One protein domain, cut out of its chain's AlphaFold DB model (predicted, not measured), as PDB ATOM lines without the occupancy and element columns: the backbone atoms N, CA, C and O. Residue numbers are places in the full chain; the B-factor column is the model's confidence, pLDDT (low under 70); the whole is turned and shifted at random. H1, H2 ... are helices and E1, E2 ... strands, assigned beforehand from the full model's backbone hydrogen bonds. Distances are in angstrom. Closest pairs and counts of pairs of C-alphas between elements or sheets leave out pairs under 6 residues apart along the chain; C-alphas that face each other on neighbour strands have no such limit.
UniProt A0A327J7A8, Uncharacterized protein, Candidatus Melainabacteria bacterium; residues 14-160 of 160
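AT A GLANCE: This is residues 14 to 160 of the 160 residues of an uncharacterized protein of Candidatus Melainabacteria bacterium (UniProt A0A327J7A8). A long helical hairpin, H3 and H4, reaches out from a twisted five-stranded sheet, with H3 crossing one face of it. H1 and H2 are over that same face, and the other face is bare of named helices; the hairpin's tip, residues 117 to 123, sticks out. The printed part has 147 residues, in the order E1 H1 E2 E3 E4 H2 H3 H4 E5; the class is mixed, helices and strands, and the mixed sheet runs E1 E2 E3 E4 E5. It is only just compact, close to loose, with a radius of gyration of the C-alphas of 17.6 A and spans of 58 by 27 by 25 A.

HOW THE PARTS SIT: E1, residues 14 to 17, is parallel to E2, residues 43 to 50 (N 15 to O 45, 2.8 A). H1, residues 23 to 36, joins them in a strand-helix-strand unit, two parallel strands with a helix between, its crossover left-handed. E2, E3, residues 53 to 60, and E4, residues 65 to 72, form a meander, each strand antiparallel to the one before, with N 46 to O 57 at 2.7 A and N 56 to O 69 at 2.8 A. H2, residues 73 to 80, stands up from the sheet. H3, residues 84 to 118, is over E3 and E4 at a height of 7.5 A; its closest C-alphas to E4 are Phe 98 and Ala 67, 6.6 A. H3 touches H1 with residues 84 to 88 alone, closest C-alphas Asn 84 and Val 29, 5.6 A. H4, residues 125 to 147, is not on the sheet but touches H3 at a shallow tilt of 13 degrees, opposite ways, a helical hairpin; the closest C-alphas are Arg 101 and Val 139, 5.5 A. E5, residues 157 to 159, is antiparallel to E4, with N 70 to O 157 at 2.9 A. Every O i to N i+4 pair is within hydrogen-bond range in H2, H3 and H4, and 8 of 10 in H1.

IN THESE COORDINATES: E1 begins at C-alpha 14 (-27.719, -17.711, 22.873). H3 spans 50.9 A, to C-alpha 118 (12.513, -28.242, 13.320), and H4 32.8 A. E5 ends at C-alpha 159 (-18.760, -25.427, 7.681).

THE WHOLE: The C-alphas farthest apart, Gly 24 and Ser 121, are 58.5 A apart. The printed part has no cut and no long link. Residues 18 and 120 to 122 have pLDDT under 70.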
ATOM      1  N   LEU A  14     -27.018 -17.863  24.151       74.75
ATOM      2  CA  LEU A  14     -27.719 -17.711  22.873       74.75
ATOM      3  C   LEU A  14     -28.001 -16.230  22.592       74.75
ATOM      4  O   LEU A  14     -28.684 -15.568  23.375       74.75
ATOM      5  N   LYS A  15     -27.474 -15.708  21.485       77.62
ATOM      6  CA  LYS A  15     -27.753 -14.362  20.968       77.62
ATOM      7  C   LYS A  15     -28.634 -14.449  19.724       77.62
ATOM      8  O   LYS A  15     -28.598 -15.439  19.000       77.62
ATOM      9  N   PHE A  16     -29.394 -13.391  19.463       74.31
ATOM     10  CA  PHE A  16     -30.263 -13.289  18.292       74.31
ATOM     11  C   PHE A  16     -29.788 -12.152  17.397       74.31
ATOM     12  O   PHE A  16     -29.611 -11.033  17.876       74.31
ATOM     13  N   ASN A  17     -29.632 -12.424  16.107       72.25
ATOM     14  CA  ASN A  17     -29.373 -11.416  15.090       72.25
ATOM     15  C   ASN A  17     -30.412 -11.574  13.975       72.25
ATOM     16  O   ASN A  17     -30.519 -12.637  13.379       72.25
ATOM     17  N   ASN A  18     -31.232 -10.553  13.717       68.94
ATOM     18  CA  ASN A  18     -32.290 -10.612  12.696       68.94
ATOM     19  C   ASN A  18     -33.242 -11.831  12.812       68.94
ATOM     20  O   ASN A  18     -33.763 -12.329  11.814       68.94
ATOM     21  N   ILE A  19     -33.493 -12.319  14.033       74.69
ATOM     22  CA  ILE A  19     -34.536 -13.316  14.311       74.69
ATOM     23  C   ILE A  19     -35.833 -12.573  14.619       74.69
ATOM     24  O   ILE A  19     -35.945 -11.865  15.615       74.69
ATOM     25  N   ASN A  20     -36.824 -12.746  13.758       73.06
ATOM     26  CA  ASN A  20     -38.130 -12.094  13.820       73.06
ATOM     27  C   ASN A  20     -39.290 -13.107  13.844       73.06
ATOM     28  O   ASN A  20     -40.436 -12.727  14.077       73.06
ATOM     29  N   ARG A  21     -38.995 -14.406  13.697       74.75
ATOM     30  CA  ARG A  21     -39.944 -15.522  13.846       74.75
ATOM     31  C   ARG A  21     -39.712 -16.284  15.151       74.75
ATOM     32  O   ARG A  21     -38.584 -16.378  15.626       74.75
ATOM     33  N   ASN A  22     -40.788 -16.832  15.724       78.38
ATOM     34  CA  ASN A  22     -40.764 -17.726  16.893       78.38
ATOM     35  C   ASN A  22     -39.990 -17.190  18.116       78.38
ATOM     36  O   ASN A  22     -39.442 -17.950  18.912       78.38
ATOM     37  N   LEU A  23     -39.996 -15.864  18.305       81.75
ATOM     38  CA  LEU A  23     -39.273 -15.172  19.380       81.75
ATOM     39  C   LEU A  23     -39.589 -15.707  20.784       81.75
ATOM     40  O   LEU A  23     -38.712 -15.699  21.643       81.75
ATOM     41  N   GLY A  24     -40.826 -16.150  21.029       84.38
ATOM     42  CA  GLY A  24     -41.218 -16.750  22.306       84.38
ATOM     43  C   GLY A  24     -40.438 -18.031  22.606       84.38
ATOM     44  O   GLY A  24     -39.802 -18.121  23.650       84.38
ATOM     45  N   CYS A  25     -40.414 -18.969  21.652       87.00
ATOM     46  CA  CYS A  25     -39.641 -20.209  21.757       87.00
ATOM     47  C   CYS A  25     -38.155 -19.909  21.987       87.00
ATOM     48  O   CYS A  25     -37.557 -20.403  22.940       87.00
ATOM     49  N   TRP A  26     -37.578 -19.013  21.185       88.44
ATOM     50  CA  TRP A  26     -36.165 -18.672  21.295       88.44
ATOM     51  C   TRP A  26     -35.775 -18.036  22.625       88.44
ATOM     52  O   TRP A  26     -34.721 -18.358  23.173       88.44
ATOM     53  N   LYS A  27     -36.631 -17.172  23.183       87.31
ATOM     54  CA  LYS A  27     -36.417 -16.601  24.517       87.31
ATOM     55  C   LYS A  27     -36.391 -17.684  25.590       87.31
ATOM     56  O   LYS A  27     -35.500 -17.646  26.433       87.31
ATOM     57  N   GLU A  28     -37.300 -18.653  25.550       89.56
ATOM     58  CA  GLU A  28     -37.290 -19.748  26.526       89.56
ATOM     59  C   GLU A  28     -36.071 -20.662  26.344       89.56
ATOM     60  O   GLU A  28     -35.338 -20.903  27.304       89.56
ATOM     61  N   VAL A  29     -35.743 -21.042  25.104       91.44
ATOM     62  CA  VAL A  29     -34.519 -21.800  24.796       91.44
ATOM     63  C   VAL A  29     -33.269 -21.066  25.298       91.44
ATOM     64  O   VAL A  29     -32.400 -21.692  25.895       91.44
ATOM     65  N   SER A  30     -33.183 -19.739  25.145       88.50
ATOM     66  CA  SER A  30     -32.028 -18.959  25.620       88.50
ATOM     67  C   SER A  30     -31.859 -18.936  27.140       88.50
ATOM     68  O   SER A  30     -30.736 -18.787  27.619       88.50
ATOM     69  N   LYS A  31     -32.948 -19.095  27.906       89.00
ATOM     70  CA  LYS A  31     -32.899 -19.189  29.373       89.00
ATOM     71  C   LYS A  31     -32.453 -20.574  29.826       89.00
ATOM     72  O   LYS A  31     -31.730 -20.701  30.810       89.00
ATOM     73  N   GLU A  32     -32.901 -21.609  29.122       91.56
ATOM     74  CA  GLU A  32     -32.656 -23.001  29.493       91.56
ATOM     75  C   GLU A  32     -31.314 -23.541  28.990       91.56
ATOM     76  O   GLU A  32     -30.696 -24.362  29.672       91.56
ATOM     77  N   LEU A  33     -30.852 -23.082  27.823       90.81
ATOM     78  CA  LEU A  33     -29.619 -23.546  27.188       90.81
ATOM     79  C   LEU A  33     -28.418 -23.502  28.151       90.81
ATOM     80  O   LEU A  33     -27.854 -24.571  28.387       90.81
ATOM     81  N   PRO A  34     -28.089 -22.372  28.818       87.50
ATOM     82  CA  PRO A  34     -26.899 -22.289  29.667       87.50
ATOM     83  C   PRO A  34     -26.937 -23.261  30.856       87.50
ATOM     84  O   PRO A  34     -25.901 -23.712  31.344       87.50
ATOM     85  N   LEU A  35     -28.138 -23.626  31.326       88.31
ATOM     86  CA  LEU A  35     -28.319 -24.587  32.415       88.31
ATOM     87  C   LEU A  35     -28.023 -26.025  31.973       88.31
ATOM     88  O   LEU A  35     -27.633 -26.845  32.805       88.31
ATOM     89  N   LYS A  36     -28.212 -26.317  30.681       89.81
ATOM     90  CA  LYS A  36     -28.091 -27.648  30.069       89.81
ATOM     91  C   LYS A  36     -26.789 -27.844  29.286       89.81
ATOM     92  O   LYS A  36     -26.548 -28.958  28.826       89.81
ATOM     93  N   THR A  37     -25.962 -26.806  29.162       88.19
ATOM     94  CA  THR A  37     -24.669 -26.796  28.451       88.19
ATOM     95  C   THR A  37     -23.545 -26.237  29.325       88.19
ATOM     96  O   THR A  37     -22.739 -25.414  28.883       88.19
ATOM     97  N   LYS A  38     -23.502 -26.631  30.601       87.25
ATOM     98  CA  LYS A  38     -22.501 -26.129  31.559       87.25
ATOM     99  C   LYS A  38     -21.078 -26.563  31.209       87.25
ATOM    100  O   LYS A  38     -20.126 -25.892  31.584       87.25
ATOM    101  N   GLU A  39     -20.953 -27.673  30.493       88.94
ATOM    102  CA  GLU A  39     -19.708 -28.225  29.968       88.94
ATOM    103  C   GLU A  39     -19.092 -27.392  28.827       88.94
ATOM    104  O   GLU A  39     -17.912 -27.560  28.537       88.94
ATOM    105  N   TYR A  40     -19.841 -26.436  28.258       89.69
ATOM    106  CA  TYR A  40     -19.399 -25.514  27.199       89.69
ATOM    107  C   TYR A  40     -19.363 -24.058  27.710       89.69
ATOM    108  O   TYR A  40     -20.144 -23.209  27.271       89.69
ATOM    109  N   PRO A  41     -18.529 -23.732  28.720       85.06
ATOM    110  CA  PRO A  41     -18.612 -22.459  29.438       85.06
ATOM    111  C   PRO A  41     -18.164 -21.242  28.621       85.06
ATOM    112  O   PRO A  41     -18.504 -20.111  28.971       85.06
ATOM    113  N   HIS A  42     -17.397 -21.456  27.551       88.12
ATOM    114  CA  HIS A  42     -16.789 -20.394  26.751       88.12
ATOM    115  C   HIS A  42     -17.504 -20.140  25.424       88.12
ATOM    116  O   HIS A  42     -17.157 -19.180  24.735       88.12
ATOM    117  N   ASP A  43     -18.502 -20.949  25.083       90.06
ATOM    118  CA  ASP A  43     -19.182 -20.892  23.797       90.06
ATOM    119  C   ASP A  43     -20.316 -19.861  23.778       90.06
ATOM    120  O   ASP A  43     -21.133 -19.744  24.692       90.06
ATOM    121  N   ILE A  44     -20.401 -19.093  22.698       90.12
ATOM    122  CA  ILE A  44     -21.521 -18.193  22.428       90.12
ATOM    123  C   ILE A  44     -22.147 -18.619  21.109       90.12
ATOM    124  O   ILE A  44     -21.538 -18.446  20.058       90.12
ATOM    125  N   LEU A  45     -23.380 -19.115  21.168       93.00
ATOM    126  CA  LEU A  45     -24.202 -19.368  19.996       93.00
ATOM    127  C   LEU A  45     -24.931 -18.088  19.582       93.00
ATOM    128  O   LEU A  45     -25.513 -17.384  20.409       93.00
ATOM    129  N   THR A  46     -24.939 -17.792  18.291       91.44
ATOM    130  CA  THR A  46     -25.702 -16.700  17.692       91.44
ATOM    131  C   THR A  46     -26.593 -17.267  16.604       91.44
ATOM    132  O   THR A  46     -26.114 -17.901  15.669       91.44
ATOM    133  N   LEU A  47     -27.895 -17.028  16.736       92.81
ATOM    134  CA  LEU A  47     -28.892 -17.415  15.749       92.81
ATOM    135  C   LEU A  47     -29.148 -16.266  14.788       92.81
ATOM    136  O   LEU A  47     -29.429 -15.151  15.240       92.81
ATOM    137  N   SER A  48     -29.114 -16.562  13.491       90.12
ATOM    138  CA  SER A  48     -29.477 -15.610  12.444       90.12
ATOM    139  C   SER A  48     -30.405 -16.246  11.421       90.12
ATOM    140  O   SER A  48     -30.133 -17.338  10.933       90.12
ATOM    141  N   SER A  49     -31.507 -15.576  11.081       87.00
ATOM    142  CA  SER A  49     -32.335 -16.014   9.951       87.00
ATOM    143  C   SER A  49     -31.548 -15.814   8.657       87.00
ATOM    144  O   SER A  49     -30.976 -14.740   8.454       87.00
ATOM    145  N   CYS A  50     -31.573 -16.792   7.758       84.81
ATOM    146  CA  CYS A  50     -30.997 -16.672   6.420       84.81
ATOM    147  C   CYS A  50     -31.997 -17.182   5.365       84.81
ATOM    148  O   CYS A  50     -32.958 -17.868   5.719       84.81
ATOM    149  N   PRO A  51     -31.825 -16.861   4.067       85.94
ATOM    150  CA  PRO A  51     -32.746 -17.321   3.022       85.94
ATOM    151  C   PRO A  51     -32.892 -18.846   2.950       85.94
ATOM    152  O   PRO A  51     -33.939 -19.343   2.550       85.94
ATOM    153  N   GLU A  52     -31.850 -19.583   3.339       87.44
ATOM    154  CA  GLU A  52     -31.839 -21.045   3.310       87.44
ATOM    155  C   GLU A  52     -32.456 -21.680   4.562       87.44
ATOM    156  O   GLU A  52     -32.799 -22.863   4.520       87.44
ATOM    157  N   GLY A  53     -32.653 -20.923   5.648       92.12
ATOM    158  CA  GLY A  53     -33.200 -21.405   6.915       92.12
ATOM    159  C   GLY A  53     -32.675 -20.620   8.121       92.12
ATOM    160  O   GLY A  53     -32.997 -19.442   8.303       92.12
ATOM    161  N   LEU A  54     -31.897 -21.286   8.974       93.94
ATOM    162  CA  LEU A  54     -31.359 -20.733  10.215       93.94
ATOM    163  C   LEU A  54     -29.854 -20.980  10.315       93.94
ATOM    164  O   LEU A  54     -29.415 -22.125  10.408       93.94
ATOM    165  N   ASP A  55     -29.085 -19.903  10.410       94.88
ATOM    166  CA  ASP A  55     -27.671 -19.964  10.749       94.88
ATOM    167  C   ASP A  55     -27.485 -20.026  12.266       94.88
ATOM    168  O   ASP A  55     -28.052 -19.233  13.028       94.88
ATOM    169  N   VAL A  56     -26.648 -20.963  12.694       95.44
ATOM    170  CA  VAL A  56     -26.169 -21.137  14.060       95.44
ATOM    171  C   VAL A  56     -24.662 -20.930  14.036       95.44
ATOM    172  O   VAL A  56     -23.902 -21.831  13.682       95.44
ATOM    173  N   ALA A  57     -24.231 -19.724  14.394       93.25
ATOM    174  CA  ALA A  57     -22.820 -19.413  14.561       93.25
ATOM    175  C   ALA A  57     -22.399 -19.695  16.006       93.25
ATOM    176  O   ALA A  57     -23.127 -19.337  16.930       93.25
ATOM    177  N   ALA A  58     -21.230 -20.284  16.217       93.38
ATOM    178  CA  ALA A  58     -20.616 -20.445  17.529       93.38
ATOM    179  C   ALA A  58     -19.298 -19.679  17.582       93.38
ATOM    180  O   ALA A  58     -18.546 -19.690  16.614       93.38
ATOM    181  N   ILE A  59     -19.017 -19.029  18.709       92.38
ATOM    182  CA  ILE A  59     -17.703 -18.457  19.006       92.38
ATOM    183  C   ILE A  59     -17.262 -18.970  20.367       92.38
ATOM    184  O   ILE A  59     -17.917 -18.694  21.377       92.38
ATOM    185  N   ASN A  60     -16.128 -19.656  20.400       90.94
ATOM    186  CA  ASN A  60     -15.466 -20.044  21.629       90.94
ATOM    187  C   ASN A  60     -14.566 -18.899  22.106       90.94
ATOM    188  O   ASN A  60     -13.520 -18.593  21.543       90.94
ATOM    189  N   THR A  61     -14.980 -18.234  23.179       89.06
ATOM    190  CA  THR A  61     -14.311 -17.034  23.711       89.06
ATOM    191  C   THR A  61     -12.933 -17.290  24.320       89.06
ATOM    192  O   THR A  61     -12.210 -16.335  24.594       89.06
ATOM    193  N   LYS A  62     -12.550 -18.551  24.553       89.62
ATOM    194  CA  LYS A  62     -11.238 -18.895  25.115       89.62
ATOM    195  C   LYS A  62     -10.139 -18.882  24.053       89.62
ATOM    196  O   LYS A  62      -9.018 -18.476  24.346       89.62
ATOM    197  N   ASN A  63     -10.446 -19.363  22.854       85.75
ATOM    198  CA  ASN A  63      -9.495 -19.547  21.754       85.75
ATOM    199  C   ASN A  63      -9.875 -18.752  20.487       85.75
ATOM    200  O   ASN A  63      -9.130 -18.789  19.516       85.75
ATOM    201  N   ASN A  64     -10.995 -18.018  20.509       88.31
ATOM    202  CA  ASN A  64     -11.592 -17.302  19.375       88.31
ATOM    203  C   ASN A  64     -11.938 -18.193  18.174       88.31
ATOM    204  O   ASN A  64     -12.089 -17.674  17.072       88.31
ATOM    205  N   ALA A  65     -12.073 -19.506  18.373       90.38
ATOM    206  CA  ALA A  65     -12.512 -20.397  17.311       90.38
ATOM    207  C   ALA A  65     -13.982 -20.125  16.986       90.38
ATOM    208  O   ALA A  65     -14.827 -20.035  17.884       90.38
ATOM    209  N   ASP A  66     -14.286 -19.994  15.701       92.50
ATOM    210  CA  ASP A  66     -15.625 -19.765  15.190       92.50
ATOM    211  C   ASP A  66     -16.128 -20.975  14.402       92.50
ATOM    212  O   ASP A  66     -15.362 -21.715  13.787       92.50
ATOM    213  N   ALA A  67     -17.426 -21.239  14.468       94.00
ATOM    214  CA  ALA A  67     -18.079 -22.296  13.709       94.00
ATOM    215  C   ALA A  67     -19.397 -21.792  13.143       94.00
ATOM    216  O   ALA A  67     -20.053 -20.944  13.751       94.00
ATOM    217  N   LEU A  68     -19.813 -22.356  12.014       94.56
ATOM    218  CA  LEU A  68     -21.099 -22.058  11.405       94.56
ATOM    219  C   LEU A  68     -21.799 -23.355  11.015       94.56
ATOM    220  O   LEU A  68     -21.191 -24.275  10.465       94.56
ATOM    221  N   VAL A  69     -23.099 -23.401  11.279       97.06
ATOM    222  CA  VAL A  69     -24.001 -24.425  10.757       97.06
ATOM    223  C   VAL A  69     -25.248 -23.748  10.223       97.06
ATOM    224  O   VAL A  69     -25.865 -22.960  10.934       97.06
ATOM    225  N   THR A  70     -25.660 -24.099   9.009       97.12
ATOM    226  CA  THR A  70     -26.955 -23.686   8.460       97.12
ATOM    227  C   THR A  70     -27.934 -24.851   8.563       97.12
ATOM    228  O   THR A  70     -27.803 -25.858   7.862       97.12
ATOM    229  N   ILE A  71     -28.941 -24.713   9.426       96.81
ATOM    230  CA  ILE A  71     -30.114 -25.588   9.437       96.81
ATOM    231  C   ILE A  71     -31.010 -25.158   8.277       96.81
ATOM    232  O   ILE A  71     -31.530 -24.043   8.273       96.81
ATOM    233  N   LEU A  72     -31.199 -26.044   7.299       96.38
ATOM    234  CA  LEU A  72     -32.012 -25.756   6.119       96.38
ATOM    235  C   LEU A  72     -33.492 -25.579   6.474       96.38
ATOM    236  O   LEU A  72     -33.958 -26.054   7.505       96.38
ATOM    237  N   SER A  73     -34.241 -24.926   5.590       93.75
ATOM    238  CA  SER A  73     -35.626 -24.497   5.821       93.75
ATOM    239  C   SER A  73     -36.538 -25.627   6.307       93.75
ATOM    240  O   SER A  73     -37.260 -25.437   7.281       93.75
ATOM    241  N   GLU A  74     -36.467 -26.821   5.709       94.50
ATOM    242  CA  GLU A  74     -37.250 -27.978   6.173       94.50
ATOM    243  C   GLU A  74     -36.883 -28.374   7.613       94.50
ATOM    244  O   GLU A  74     -37.756 -28.580   8.459       94.50
ATOM    245  N   GLY A  75     -35.584 -28.433   7.912       95.38
ATOM    246  CA  GLY A  75     -35.080 -28.700   9.254       95.38
ATOM    247  C   GLY A  75     -35.474 -27.609  10.250       95.38
ATOM    248  O   GLY A  75     -35.811 -27.922  11.389       95.38
ATOM    249  N   TYR A  76     -35.493 -26.341   9.828       93.56
ATOM    250  CA  TYR A  76     -35.893 -25.216  10.666       93.56
ATOM    251  C   TYR A  76     -37.383 -25.281  11.023       93.56
ATOM    252  O   TYR A  76     -37.731 -25.153  12.195       93.56
ATOM    253  N   GLU A  77     -38.257 -25.569  10.057       92.44
ATOM    254  CA  GLU A  77     -39.688 -25.761  10.322       92.44
ATOM    255  C   GLU A  77     -39.927 -26.934  11.289       92.44
ATOM    256  O   GLU A  77     -40.671 -26.790  12.262       92.44
ATOM    257  N   LYS A  78     -39.219 -28.063  11.111       95.06
ATOM    258  CA  LYS A  78     -39.252 -29.186  12.068       95.06
ATOM    259  C   LYS A  78     -38.758 -28.766  13.454       95.06
ATOM    260  O   LYS A  78     -39.380 -29.120  14.453       95.06
ATOM    261  N   LEU A  79     -37.670 -27.995  13.532       93.94
ATOM    262  CA  LEU A  79     -37.100 -27.503  14.788       93.94
ATOM    263  C   LEU A  79     -38.108 -26.647  15.565       93.94
ATOM    264  O   LEU A  79     -38.203 -26.770  16.781       93.94
ATOM    265  N   MET A  80     -38.890 -25.812  14.874       91.25
ATOM    266  CA  MET A  80     -39.885 -24.920  15.490       91.25
ATOM    267  C   MET A  80     -41.135 -25.635  16.007       91.25
ATOM    268  O   MET A  80     -41.870 -25.069  16.812       91.25
ATOM    269  N   GLN A  81     -41.355 -26.884  15.601       92.75
ATOM    270  CA  GLN A  81     -42.419 -27.743  16.131       92.75
ATOM    271  C   GLN A  81     -41.961 -28.571  17.343       92.75
ATOM    272  O   GLN A  81     -42.763 -29.267  17.968       92.75
ATOM    273  N   MET A  82     -40.668 -28.528  17.682       94.44
ATOM    274  CA  MET A  82     -40.111 -29.256  18.817       94.44
ATOM    275  C   MET A  82     -40.279 -28.487  20.130       94.44
ATOM    276  O   MET A  82     -40.393 -27.266  20.167       94.44
ATOM    277  N   ASN A  83     -40.240 -29.222  21.241       94.25
ATOM    278  CA  ASN A  83     -40.112 -28.608  22.556       94.25
ATOM    279  C   ASN A  83     -38.677 -28.097  22.796       94.25
ATOM    280  O   ASN A  83     -37.727 -28.523  22.131       94.25
ATOM    281  N   ASN A  84     -38.518 -27.217  23.787       92.44
ATOM    282  CA  ASN A  84     -37.229 -26.601  24.113       92.44
ATOM    283  C   ASN A  84     -36.131 -27.638  24.380       92.44
ATOM    284  O   ASN A  84     -35.014 -27.470  23.904       92.44
ATOM    285  N   ASP A  85     -36.446 -28.734  25.079       94.12
ATOM    286  CA  ASP A  85     -35.492 -29.811  25.378       94.12
ATOM    287  C   ASP A  85     -34.873 -30.413  24.122       94.12
ATOM    288  O   ASP A  85     -33.654 -30.582  24.036       94.12
ATOM    289  N   LYS A  86     -35.707 -30.721  23.129       96.25
ATOM    290  CA  LYS A  86     -35.258 -31.286  21.859       96.25
ATOM    291  C   LYS A  86     -34.434 -30.278  21.065       96.25
ATOM    292  O   LYS A  86     -33.406 -30.673  20.524       96.25
ATOM    293  N   ILE A  87     -34.831 -29.003  21.039       95.94
ATOM    294  CA  ILE A  87     -34.063 -27.930  20.382       95.94
ATOM    295  C   ILE A  87     -32.682 -27.796  21.032       95.94
ATOM    296  O   ILE A  87     -31.659 -27.833  20.349       95.94
ATOM    297  N   ILE A  88     -32.640 -27.715  22.363       95.25
ATOM    298  CA  ILE A  88     -31.399 -27.628  23.136       95.25
ATOM    299  C   ILE A  88     -30.519 -28.841  22.864       95.25
ATOM    300  O   ILE A  88     -29.321 -28.680  22.660       95.25
ATOM    301  N   HIS A  89     -31.090 -30.043  22.793       96.19
ATOM    302  CA  HIS A  89     -30.334 -31.244  22.458       96.19
ATOM    303  C   HIS A  89     -29.638 -31.146  21.086       96.19
ATOM    304  O   HIS A  89     -28.493 -31.583  20.968       96.19
ATOM    305  N   LYS A  90     -30.254 -30.508  20.077       96.94
ATOM    306  CA  LYS A  90     -29.580 -30.230  18.791       96.94
ATOM    307  C   LYS A  90     -28.392 -29.290  18.971       96.94
ATOM    308  O   LYS A  90     -27.309 -29.576  18.469       96.94
ATOM    309  N   PHE A  91     -28.558 -28.220  19.747       96.06
ATOM    310  CA  PHE A  91     -27.455 -27.308  20.062       96.06
ATOM    311  C   PHE A  91     -26.331 -27.996  20.844       96.06
ATOM    312  O   PHE A  91     -25.166 -27.730  20.568       96.06
ATOM    313  N   LYS A  92     -26.639 -28.940  21.744       95.62
ATOM    314  CA  LYS A  92     -25.616 -29.757  22.421       95.62
ATOM    315  C   LYS A  92     -24.800 -30.588  21.433       95.62
ATOM    316  O   LYS A  92     -23.581 -30.629  21.548       95.62
ATOM    317  N   LYS A  93     -25.458 -31.225  20.458       97.12
ATOM    318  CA  LYS A  93     -24.767 -31.975  19.401       97.12
ATOM    319  C   LYS A  93     -23.840 -31.071  18.588       97.12
ATOM    320  O   LYS A  93     -22.682 -31.423  18.399       97.12
ATOM    321  N   MET A  94     -24.315 -29.893  18.176       97.00
ATOM    322  CA  MET A  94     -23.486 -28.902  17.474       97.00
ATOM    323  C   MET A  94     -22.267 -28.479  18.310       97.00
ATOM    324  O   MET A  94     -21.146 -28.546  17.819       97.00
ATOM    325  N   LEU A  95     -22.468 -28.123  19.584       95.44
ATOM    326  CA  LEU A  95     -21.384 -27.739  20.499       95.44
ATOM    327  C   LEU A  95     -20.352 -28.858  20.691       95.44
ATOM    328  O   LEU A  95     -19.158 -28.585  20.677       95.44
ATOM    329  N   SER A  96     -20.789 -30.117  20.803       96.06
ATOM    330  CA  SER A  96     -19.883 -31.274  20.866       96.06
ATOM    331  C   SER A  96     -18.994 -31.376  19.625       96.06
ATOM    332  O   SER A  96     -17.798 -31.639  19.741       96.06
ATOM    333  N   ILE A  97     -19.564 -31.145  18.439       97.44
ATOM    334  CA  ILE A  97     -18.825 -31.181  17.171       97.44
ATOM    335  C   ILE A  97     -17.801 -30.046  17.120       97.44
ATOM    336  O   ILE A  97     -16.647 -30.287  16.771       97.44
ATOM    337  N   PHE A  98     -18.194 -28.829  17.510       95.56
ATOM    338  CA  PHE A  98     -17.293 -27.672  17.533       95.56
ATOM    339  C   PHE A  98     -16.149 -27.859  18.530       95.56
ATOM    340  O   PHE A  98     -14.995 -27.639  18.183       95.56
ATOM    341  N   GLU A  99     -16.441 -28.354  19.735       94.62
ATOM    342  CA  GLU A  99     -15.417 -28.631  20.742       94.62
ATOM    343  C   GLU A  99     -14.408 -29.681  20.246       94.62
ATOM    344  O   GLU A  99     -13.200 -29.541  20.454       94.62
ATOM    345  N   TYR A 100     -14.885 -30.740  19.583       96.44
ATOM    346  CA  TYR A 100     -14.011 -31.763  19.014       96.44
ATOM    347  C   TYR A 100     -13.148 -31.205  17.875       96.44
ATOM    348  O   TYR A 100     -11.938 -31.440  17.855       96.44
ATOM    349  N   ARG A 101     -13.745 -30.417  16.972       95.94
ATOM    350  CA  ARG A 101     -13.038 -29.721  15.890       95.94
ATOM    351  C   ARG A 101     -11.926 -28.834  16.425       95.94
ATOM    352  O   ARG A 101     -10.780 -28.988  16.013       95.94
ATOM    353  N   ASP A 102     -12.244 -27.959  17.373       94.69
ATOM    354  CA  ASP A 102     -11.279 -27.031  17.956       94.69
ATOM    355  C   ASP A 102     -10.085 -27.780  18.565       94.69
ATOM    356  O   ASP A 102      -8.937 -27.375  18.387       94.69
ATOM    357  N   LYS A 103     -10.335 -28.915  19.237       95.31
ATOM    358  CA  LYS A 103      -9.282 -29.765  19.813       95.31
ATOM    359  C   LYS A 103      -8.388 -30.397  18.748       95.31
ATOM    360  O   LYS A 103      -7.171 -30.419  18.930       95.31
ATOM    361  N   GLU A 104      -8.949 -30.954  17.676       97.38
ATOM    362  CA  GLU A 104      -8.134 -31.569  16.619       97.38
ATOM    363  C   GLU A 104      -7.369 -30.512  15.806       97.38
ATOM    364  O   GLU A 104      -6.195 -30.720  15.499       97.38
ATOM    365  N   PHE A 105      -7.962 -29.344  15.551       95.81
ATOM    366  CA  PHE A 105      -7.295 -28.246  14.844       95.81
ATOM    367  C   PHE A 105      -6.187 -27.602  15.686       95.81
ATOM    368  O   PHE A 105      -5.126 -27.266  15.158       95.81
ATOM    369  N   GLU A 106      -6.357 -27.503  17.010       95.75
ATOM    370  CA  GLU A 106      -5.280 -27.077  17.911       95.75
ATOM    371  C   GLU A 106      -4.098 -28.061  17.870       95.75
ATOM    372  O   GLU A 106      -2.938 -27.642  17.833       95.75
ATOM    373  N   LYS A 107      -4.368 -29.376  17.841       97.06
ATOM    374  CA  LYS A 107      -3.319 -30.404  17.712       97.06
ATOM    375  C   LYS A 107      -2.595 -30.308  16.370       97.06
ATOM    376  O   LYS A 107      -1.366 -30.340  16.359       97.06
ATOM    377  N   ALA A 108      -3.336 -30.164  15.271       97.25
ATOM    378  CA  ALA A 108      -2.769 -29.998  13.935       97.25
ATOM    379  C   ALA A 108      -1.886 -28.744  13.855       97.25
ATOM    380  O   ALA A 108      -0.740 -28.808  13.410       97.25
ATOM    381  N   THR A 109      -2.363 -27.621  14.395       96.00
ATOM    382  CA  THR A 109      -1.595 -26.369  14.461       96.00
ATOM    383  C   THR A 109      -0.278 -26.559  15.218       96.00
ATOM    384  O   THR A 109       0.783 -26.233  14.695       96.00
ATOM    385  N   LYS A 110      -0.305 -27.169  16.411       96.38
ATOM    386  CA  LYS A 110       0.923 -27.426  17.187       96.38
ATOM    387  C   LYS A 110       1.906 -28.328  16.440       96.38
ATOM    388  O   LYS A 110       3.090 -28.010  16.383       96.38
ATOM    389  N   ALA A 111       1.420 -29.414  15.843       95.31
ATOM    390  CA  ALA A 111       2.264 -30.349  15.103       95.31
ATOM    391  C   ALA A 111       2.909 -29.692  13.870       95.31
ATOM    392  O   ALA A 111       4.102 -29.865  13.621       95.31
ATOM    393  N   THR A 112       2.146 -28.893  13.120       94.88
ATOM    394  CA  THR A 112       2.662 -28.178  11.942       94.88
ATOM    395  C   THR A 112       3.659 -27.083  12.323       94.88
ATOM    396  O   THR A 112       4.693 -26.948  11.668       94.88
ATOM    397  N   ASP A 113       3.427 -26.356  13.419       93.81
ATOM    398  CA  ASP A 113       4.377 -25.372  13.948       93.81
ATOM    399  C   ASP A 113       5.686 -26.014  14.422       93.81
ATOM    400  O   ASP A 113       6.768 -25.478  14.176       93.81
ATOM    401  N   GLU A 114       5.619 -27.166  15.092       92.75
ATOM    402  CA  GLU A 114       6.802 -27.931  15.496       92.75
ATOM    403  C   GLU A 114       7.585 -28.442  14.282       92.75
ATOM    404  O   GLU A 114       8.811 -28.310  14.241       92.75
ATOM    405  N   LEU A 115       6.895 -28.959  13.260       91.75
ATOM    406  CA  LEU A 115       7.533 -29.383  12.013       91.75
ATOM    407  C   LEU A 115       8.248 -28.231  11.313       91.75
ATOM    408  O   LEU A 115       9.395 -28.408  10.898       91.75
ATOM    409  N   ARG A 116       7.608 -27.059  11.225       90.00
ATOM    410  CA  ARG A 116       8.193 -25.844  10.637       90.00
ATOM    411  C   ARG A 116       9.411 -25.352  11.414       90.00
ATOM    412  O   ARG A 116      10.393 -24.948  10.804       90.00
ATOM    413  N   LYS A 117       9.377 -25.399  12.749       89.06
ATOM    414  CA  LYS A 117      10.511 -24.990  13.601       89.06
ATOM    415  C   LYS A 117      11.713 -25.923  13.469       89.06
ATOM    416  O   LYS A 117      12.847 -25.458  13.518       89.06
ATOM    417  N   ASN A 118      11.465 -27.222  13.317       83.81
ATOM    418  CA  ASN A 118      12.513 -28.242  13.320       83.81
ATOM    419  C   ASN A 118      13.069 -28.559  11.922       83.81
ATOM    420  O   ASN A 118      14.078 -29.257  11.821       83.81
ATOM    421  N   ASN A 119      12.449 -28.061  10.846       79.88
ATOM    422  CA  ASN A 119      12.853 -28.351   9.473       79.88
ATOM    423  C   ASN A 119      12.859 -27.090   8.594       79.88
ATOM    424  O   ASN A 119      11.814 -26.535   8.279       79.88
ATOM    425  N   ASN A 120      14.031 -26.717   8.075       65.31
ATOM    426  CA  ASN A 120      14.195 -25.600   7.125       65.31
ATOM    427  C   ASN A 120      14.015 -26.019   5.650       65.31
ATOM    428  O   ASN A 120      14.501 -25.355   4.734       65.31
ATOM    429  N   SER A 121      13.380 -27.166   5.405       66.25
ATOM    430  CA  SER A 121      13.287 -27.785   4.083       66.25
ATOM    431  C   SER A 121      11.938 -27.496   3.429       66.25
ATOM    432  O   SER A 121      10.902 -27.670   4.059       66.25
ATOM    433  N   LYS A 122      11.934 -27.187   2.122       63.84
ATOM    434  CA  LYS A 122      10.713 -27.062   1.290       63.84
ATOM    435  C   LYS A 122       9.907 -28.367   1.153       63.84
ATOM    436  O   LYS A 122       8.917 -28.408   0.438       63.84
ATOM    437  N   THR A 123      10.351 -29.441   1.800       72.81
ATOM    438  CA  THR A 123       9.795 -30.795   1.656       72.81
ATOM    439  C   THR A 123       8.786 -31.142   2.757       72.81
ATOM    440  O   THR A 123       8.265 -32.251   2.766       72.81
ATOM    441  N   ILE A 124       8.507 -30.219   3.688       87.12
ATOM    442  CA  ILE A 124       7.571 -30.456   4.801       87.12
ATOM    443  C   ILE A 124       6.104 -30.207   4.451       87.12
ATOM    444  O   ILE A 124       5.247 -30.637   5.214       87.12
ATOM    445  N   GLU A 125       5.808 -29.560   3.320       87.31
ATOM    446  CA  GLU A 125       4.429 -29.196   2.947       87.31
ATOM    447  C   GLU A 125       3.517 -30.421   2.885       87.31
ATOM    448  O   GLU A 125       2.478 -30.434   3.528       87.31
ATOM    449  N   LYS A 126       3.969 -31.519   2.267       89.69
ATOM    450  CA  LYS A 126       3.189 -32.763   2.245       89.69
ATOM    451  C   LYS A 126       2.878 -33.290   3.652       89.69
ATOM    452  O   LYS A 126       1.778 -33.754   3.904       89.69
ATOM    453  N   ALA A 127       3.841 -33.223   4.572       91.69
ATOM    454  CA  ALA A 127       3.618 -33.675   5.943       91.69
ATOM    455  C   ALA A 127       2.644 -32.755   6.700       91.69
ATOM    456  O   ALA A 127       1.916 -33.222   7.571       91.69
ATOM    457  N   ILE A 128       2.636 -31.458   6.381       93.94
ATOM    458  CA  ILE A 128       1.667 -30.495   6.910       93.94
ATOM    459  C   ILE A 128       0.267 -30.808   6.372       93.94
ATOM    460  O   ILE A 128      -0.670 -30.855   7.168       93.94
ATOM    461  N   ASP A 129       0.144 -31.062   5.068       94.00
ATOM    462  CA  ASP A 129      -1.117 -31.442   4.425       94.00
ATOM    463  C   ASP A 129      -1.670 -32.735   5.045       94.00
ATOM    464  O   ASP A 129      -2.791 -32.736   5.545       94.00
ATOM    465  N   ASP A 130      -0.848 -33.786   5.165       95.12
ATOM    466  CA  ASP A 130      -1.246 -35.071   5.765       95.12
ATOM    467  C   ASP A 130      -1.760 -34.908   7.222       95.12
ATOM    468  O   ASP A 130      -2.673 -35.618   7.663       95.12
ATOM    469  N   ILE A 131      -1.188 -33.968   7.993       96.81
ATOM    470  CA  ILE A 131      -1.641 -33.651   9.360       96.81
ATOM    471  C   ILE A 131      -3.025 -33.001   9.346       96.81
ATOM    472  O   ILE A 131      -3.875 -33.365  10.167       96.81
ATOM    473  N   TRP A 132      -3.243 -32.033   8.455       97.38
ATOM    474  CA  TRP A 132      -4.524 -31.342   8.343       97.38
ATOM    475  C   TRP A 132      -5.615 -32.260   7.801       97.38
ATOM    476  O   TRP A 132      -6.684 -32.308   8.408       97.38
ATOM    477  N   ASP A 133      -5.328 -33.056   6.771       97.19
ATOM    478  CA  ASP A 133      -6.255 -34.053   6.225       97.19
ATOM    479  C   ASP A 133      -6.699 -35.030   7.320       97.19
ATOM    480  O   ASP A 133      -7.892 -35.228   7.551       97.19
ATOM    481  N   THR A 134      -5.751 -35.542   8.112       97.81
ATOM    482  CA  THR A 134      -6.064 -36.422   9.250       97.81
ATOM    483  C   THR A 134      -6.957 -35.737  10.291       97.81
ATOM    484  O   THR A 134      -7.823 -36.378  10.895       97.81
ATOM    485  N   ALA A 135      -6.732 -34.448  10.568       97.94
ATOM    486  CA  ALA A 135      -7.550 -33.702  11.518       97.94
ATOM    487  C   ALA A 135      -8.974 -33.505  10.982       97.94
ATOM    488  O   ALA A 135      -9.931 -33.787  11.703       97.94
ATOM    489  N   VAL A 136      -9.114 -33.095   9.720       97.31
ATOM    490  CA  VAL A 136     -10.410 -32.918   9.047       97.31
ATOM    491  C   VAL A 136     -11.189 -34.233   9.011       97.31
ATOM    492  O   VAL A 136     -12.345 -34.254   9.432       97.31
ATOM    493  N   ASP A 137     -10.554 -35.345   8.634       98.00
ATOM    494  CA  ASP A 137     -11.191 -36.666   8.576       98.00
ATOM    495  C   ASP A 137     -11.756 -37.103   9.930       98.00
ATOM    496  O   ASP A 137     -12.889 -37.585  10.031       98.00
ATOM    497  N   LYS A 138     -10.997 -36.898  11.012       98.19
ATOM    498  CA  LYS A 138     -11.477 -37.198  12.367       98.19
ATOM    499  C   LYS A 138     -12.678 -36.347  12.748       98.19
ATOM    500  O   LYS A 138     -13.613 -36.860  13.365       98.19
ATOM    501  N   VAL A 139     -12.649 -35.057  12.418       98.06
ATOM    502  CA  VAL A 139     -13.753 -34.143  12.716       98.06
ATOM    503  C   VAL A 139     -14.995 -34.536  11.924       98.06
ATOM    504  O   VAL A 139     -16.079 -34.616  12.502       98.06
ATOM    505  N   GLN A 140     -14.842 -34.856  10.640       97.62
ATOM    506  CA  GLN A 140     -15.925 -35.319   9.780       97.62
ATOM    507  C   GLN A 140     -16.539 -36.622  10.312       97.62
ATOM    508  O   GLN A 140     -17.753 -36.703  10.490       97.62
ATOM    509  N   MET A 141     -15.712 -37.604  10.682       98.00
ATOM    510  CA  MET A 141     -16.178 -38.858  11.279       98.00
ATOM    511  C   MET A 141     -16.895 -38.632  12.620       98.00
ATOM    512  O   MET A 141     -17.927 -39.248  12.892       98.00
ATOM    513  N   HIS A 142     -16.380 -37.745  13.479       98.12
ATOM    514  CA  HIS A 142     -17.045 -37.403  14.738       98.12
ATOM    515  C   HIS A 142     -18.388 -36.703  14.501       98.12
ATOM    516  O   HIS A 142     -19.372 -37.038  15.168       98.12
ATOM    517  N   LYS A 143     -18.450 -35.772  13.539       97.94
ATOM    518  CA  LYS A 143     -19.689 -35.119  13.106       97.94
ATOM    519  C   LYS A 143     -20.712 -36.161  12.680       97.94
ATOM    520  O   LYS A 143     -21.792 -36.189  13.264       97.94
ATOM    521  N   ASP A 144     -20.361 -37.014  11.724       97.50
ATOM    522  CA  ASP A 144     -21.271 -38.004  11.142       97.50
ATOM    523  C   ASP A 144     -21.818 -38.959  12.212       97.50
ATOM    524  O   ASP A 144     -23.026 -39.168  12.294       97.50
ATOM    525  N   ASN A 145     -20.970 -39.428  13.132       98.00
ATOM    526  CA  ASN A 145     -21.411 -40.249  14.264       98.00
ATOM    527  C   ASN A 145     -22.327 -39.495  15.244       98.00
ATOM    528  O   ASN A 145     -23.263 -40.075  15.791       98.00
ATOM    529  N   THR A 146     -22.067 -38.210  15.491       97.62
ATOM    530  CA  THR A 146     -22.840 -37.395  16.447       97.62
ATOM    531  C   THR A 146     -24.233 -37.051  15.915       97.62
ATOM    532  O   THR A 146     -25.205 -36.974  16.681       97.62
ATOM    533  N   ILE A 147     -24.344 -36.834  14.602       97.50
ATOM    534  CA  ILE A 147     -25.606 -36.482  13.943       97.50
ATOM    535  C   ILE A 147     -26.352 -37.693  13.383       97.50
ATOM    536  O   ILE A 147     -27.485 -37.513  12.960       97.50
ATOM    537  N   ALA A 148     -25.790 -38.903  13.434       96.75
ATOM    538  CA  ALA A 148     -26.452 -40.111  12.950       96.75
ATOM    539  C   ALA A 148     -27.880 -40.271  13.519       96.75
ATOM    540  O   ALA A 148     -28.104 -40.203  14.735       96.75
ATOM    541  N   GLY A 149     -28.850 -40.473  12.626       94.38
ATOM    542  CA  GLY A 149     -30.278 -40.574  12.926       94.38
ATOM    543  C   GLY A 149     -30.952 -39.246  13.294       94.38
ATOM    544  O   GLY A 149     -32.087 -39.241  13.772       94.38
ATOM    545  N   ASP A 150     -30.268 -38.111  13.134       96.44
ATOM    546  CA  ASP A 150     -30.795 -36.782  13.421       96.44
ATOM    547  C   ASP A 150     -31.264 -36.083  12.143       96.44
ATOM    548  O   ASP A 150     -30.518 -35.323  11.535       96.44
ATOM    549  N   GLU A 151     -32.529 -36.277  11.772       94.38
ATOM    550  CA  GLU A 151     -33.095 -35.784  10.502       94.38
ATOM    551  C   GLU A 151     -32.874 -34.279  10.224       94.38
ATOM    552  O   GLU A 151     -32.834 -33.853   9.067       94.38
ATOM    553  N   ILE A 152     -32.743 -33.453  11.271       96.94
ATOM    554  CA  ILE A 152     -32.478 -32.012  11.131       96.94
ATOM    555  C   ILE A 152     -30.989 -31.756  10.896       96.94
ATOM    556  O   ILE A 152     -30.635 -30.924  10.068       96.94
ATOM    557  N   LEU A 153     -30.113 -32.422  11.651       97.12
ATOM    558  CA  LEU A 153     -28.677 -32.155  11.594       97.12
ATOM    559  C   LEU A 153     -27.983 -32.891  10.445       97.12
ATOM    560  O   LEU A 153     -27.040 -32.346   9.888       97.12
ATOM    561  N   GLU A 154     -28.455 -34.072  10.043       96.31
ATOM    562  CA  GLU A 154     -27.936 -34.797   8.871       96.31
ATOM    563  C   GLU A 154     -28.116 -34.010   7.570       96.31
ATOM    564  O   GLU A 154     -27.281 -34.094   6.674       96.31
ATOM    565  N   SER A 155     -29.188 -33.216   7.479       94.25
ATOM    566  CA  SER A 155     -29.476 -32.349   6.333       94.25
ATOM    567  C   SER A 155     -28.903 -30.932   6.471       94.25
ATOM    568  O   SER A 155     -28.998 -30.139   5.534       94.25
ATOM    569  N   ALA A 156     -28.308 -30.592   7.618       96.94
ATOM    570  CA  ALA A 156     -27.728 -29.274   7.846       96.94
ATOM    571  C   ALA A 156     -26.364 -29.125   7.155       96.94
ATOM    572  O   ALA A 156     -25.594 -30.077   7.016       96.94
ATOM    573  N   LYS A 157     -26.032 -27.893   6.763       96.88
ATOM    574  CA  LYS A 157     -24.721 -27.559   6.195       96.88
ATOM    575  C   LYS A 157     -23.764 -27.184   7.320       96.88
ATOM    576  O   LYS A 157     -23.933 -26.137   7.939       96.88
ATOM    577  N   PHE A 158     -22.778 -28.035   7.579       95.81
ATOM    578  CA  PHE A 158     -21.685 -27.753   8.509       95.81
ATOM    579  C   PHE A 158     -20.500 -27.167   7.741       95.81
ATOM    580  O   PHE A 158     -20.069 -27.755   6.752       95.81
ATOM    581  N   TYR A 159     -19.974 -26.039   8.215       91.19
ATOM    582  CA  TYR A 159     -18.760 -25.427   7.681       91.19
ATOM    583  C   TYR A 159     -17.619 -25.745   8.653       91.19
ATOM    584  O   TYR A 159     -17.550 -25.175   9.747       91.19
ATOM    585  N   ILE A 160     -16.814 -26.742   8.287       80.00
ATOM    586  CA  ILE A 160     -15.718 -27.307   9.087       80.00
ATOM    587  C   ILE A 160     -14.395 -26.977   8.424       80.00
ATOM    588  O   ILE A 160     -14.333 -27.101   7.181       80.00
TER     589      ILE A 160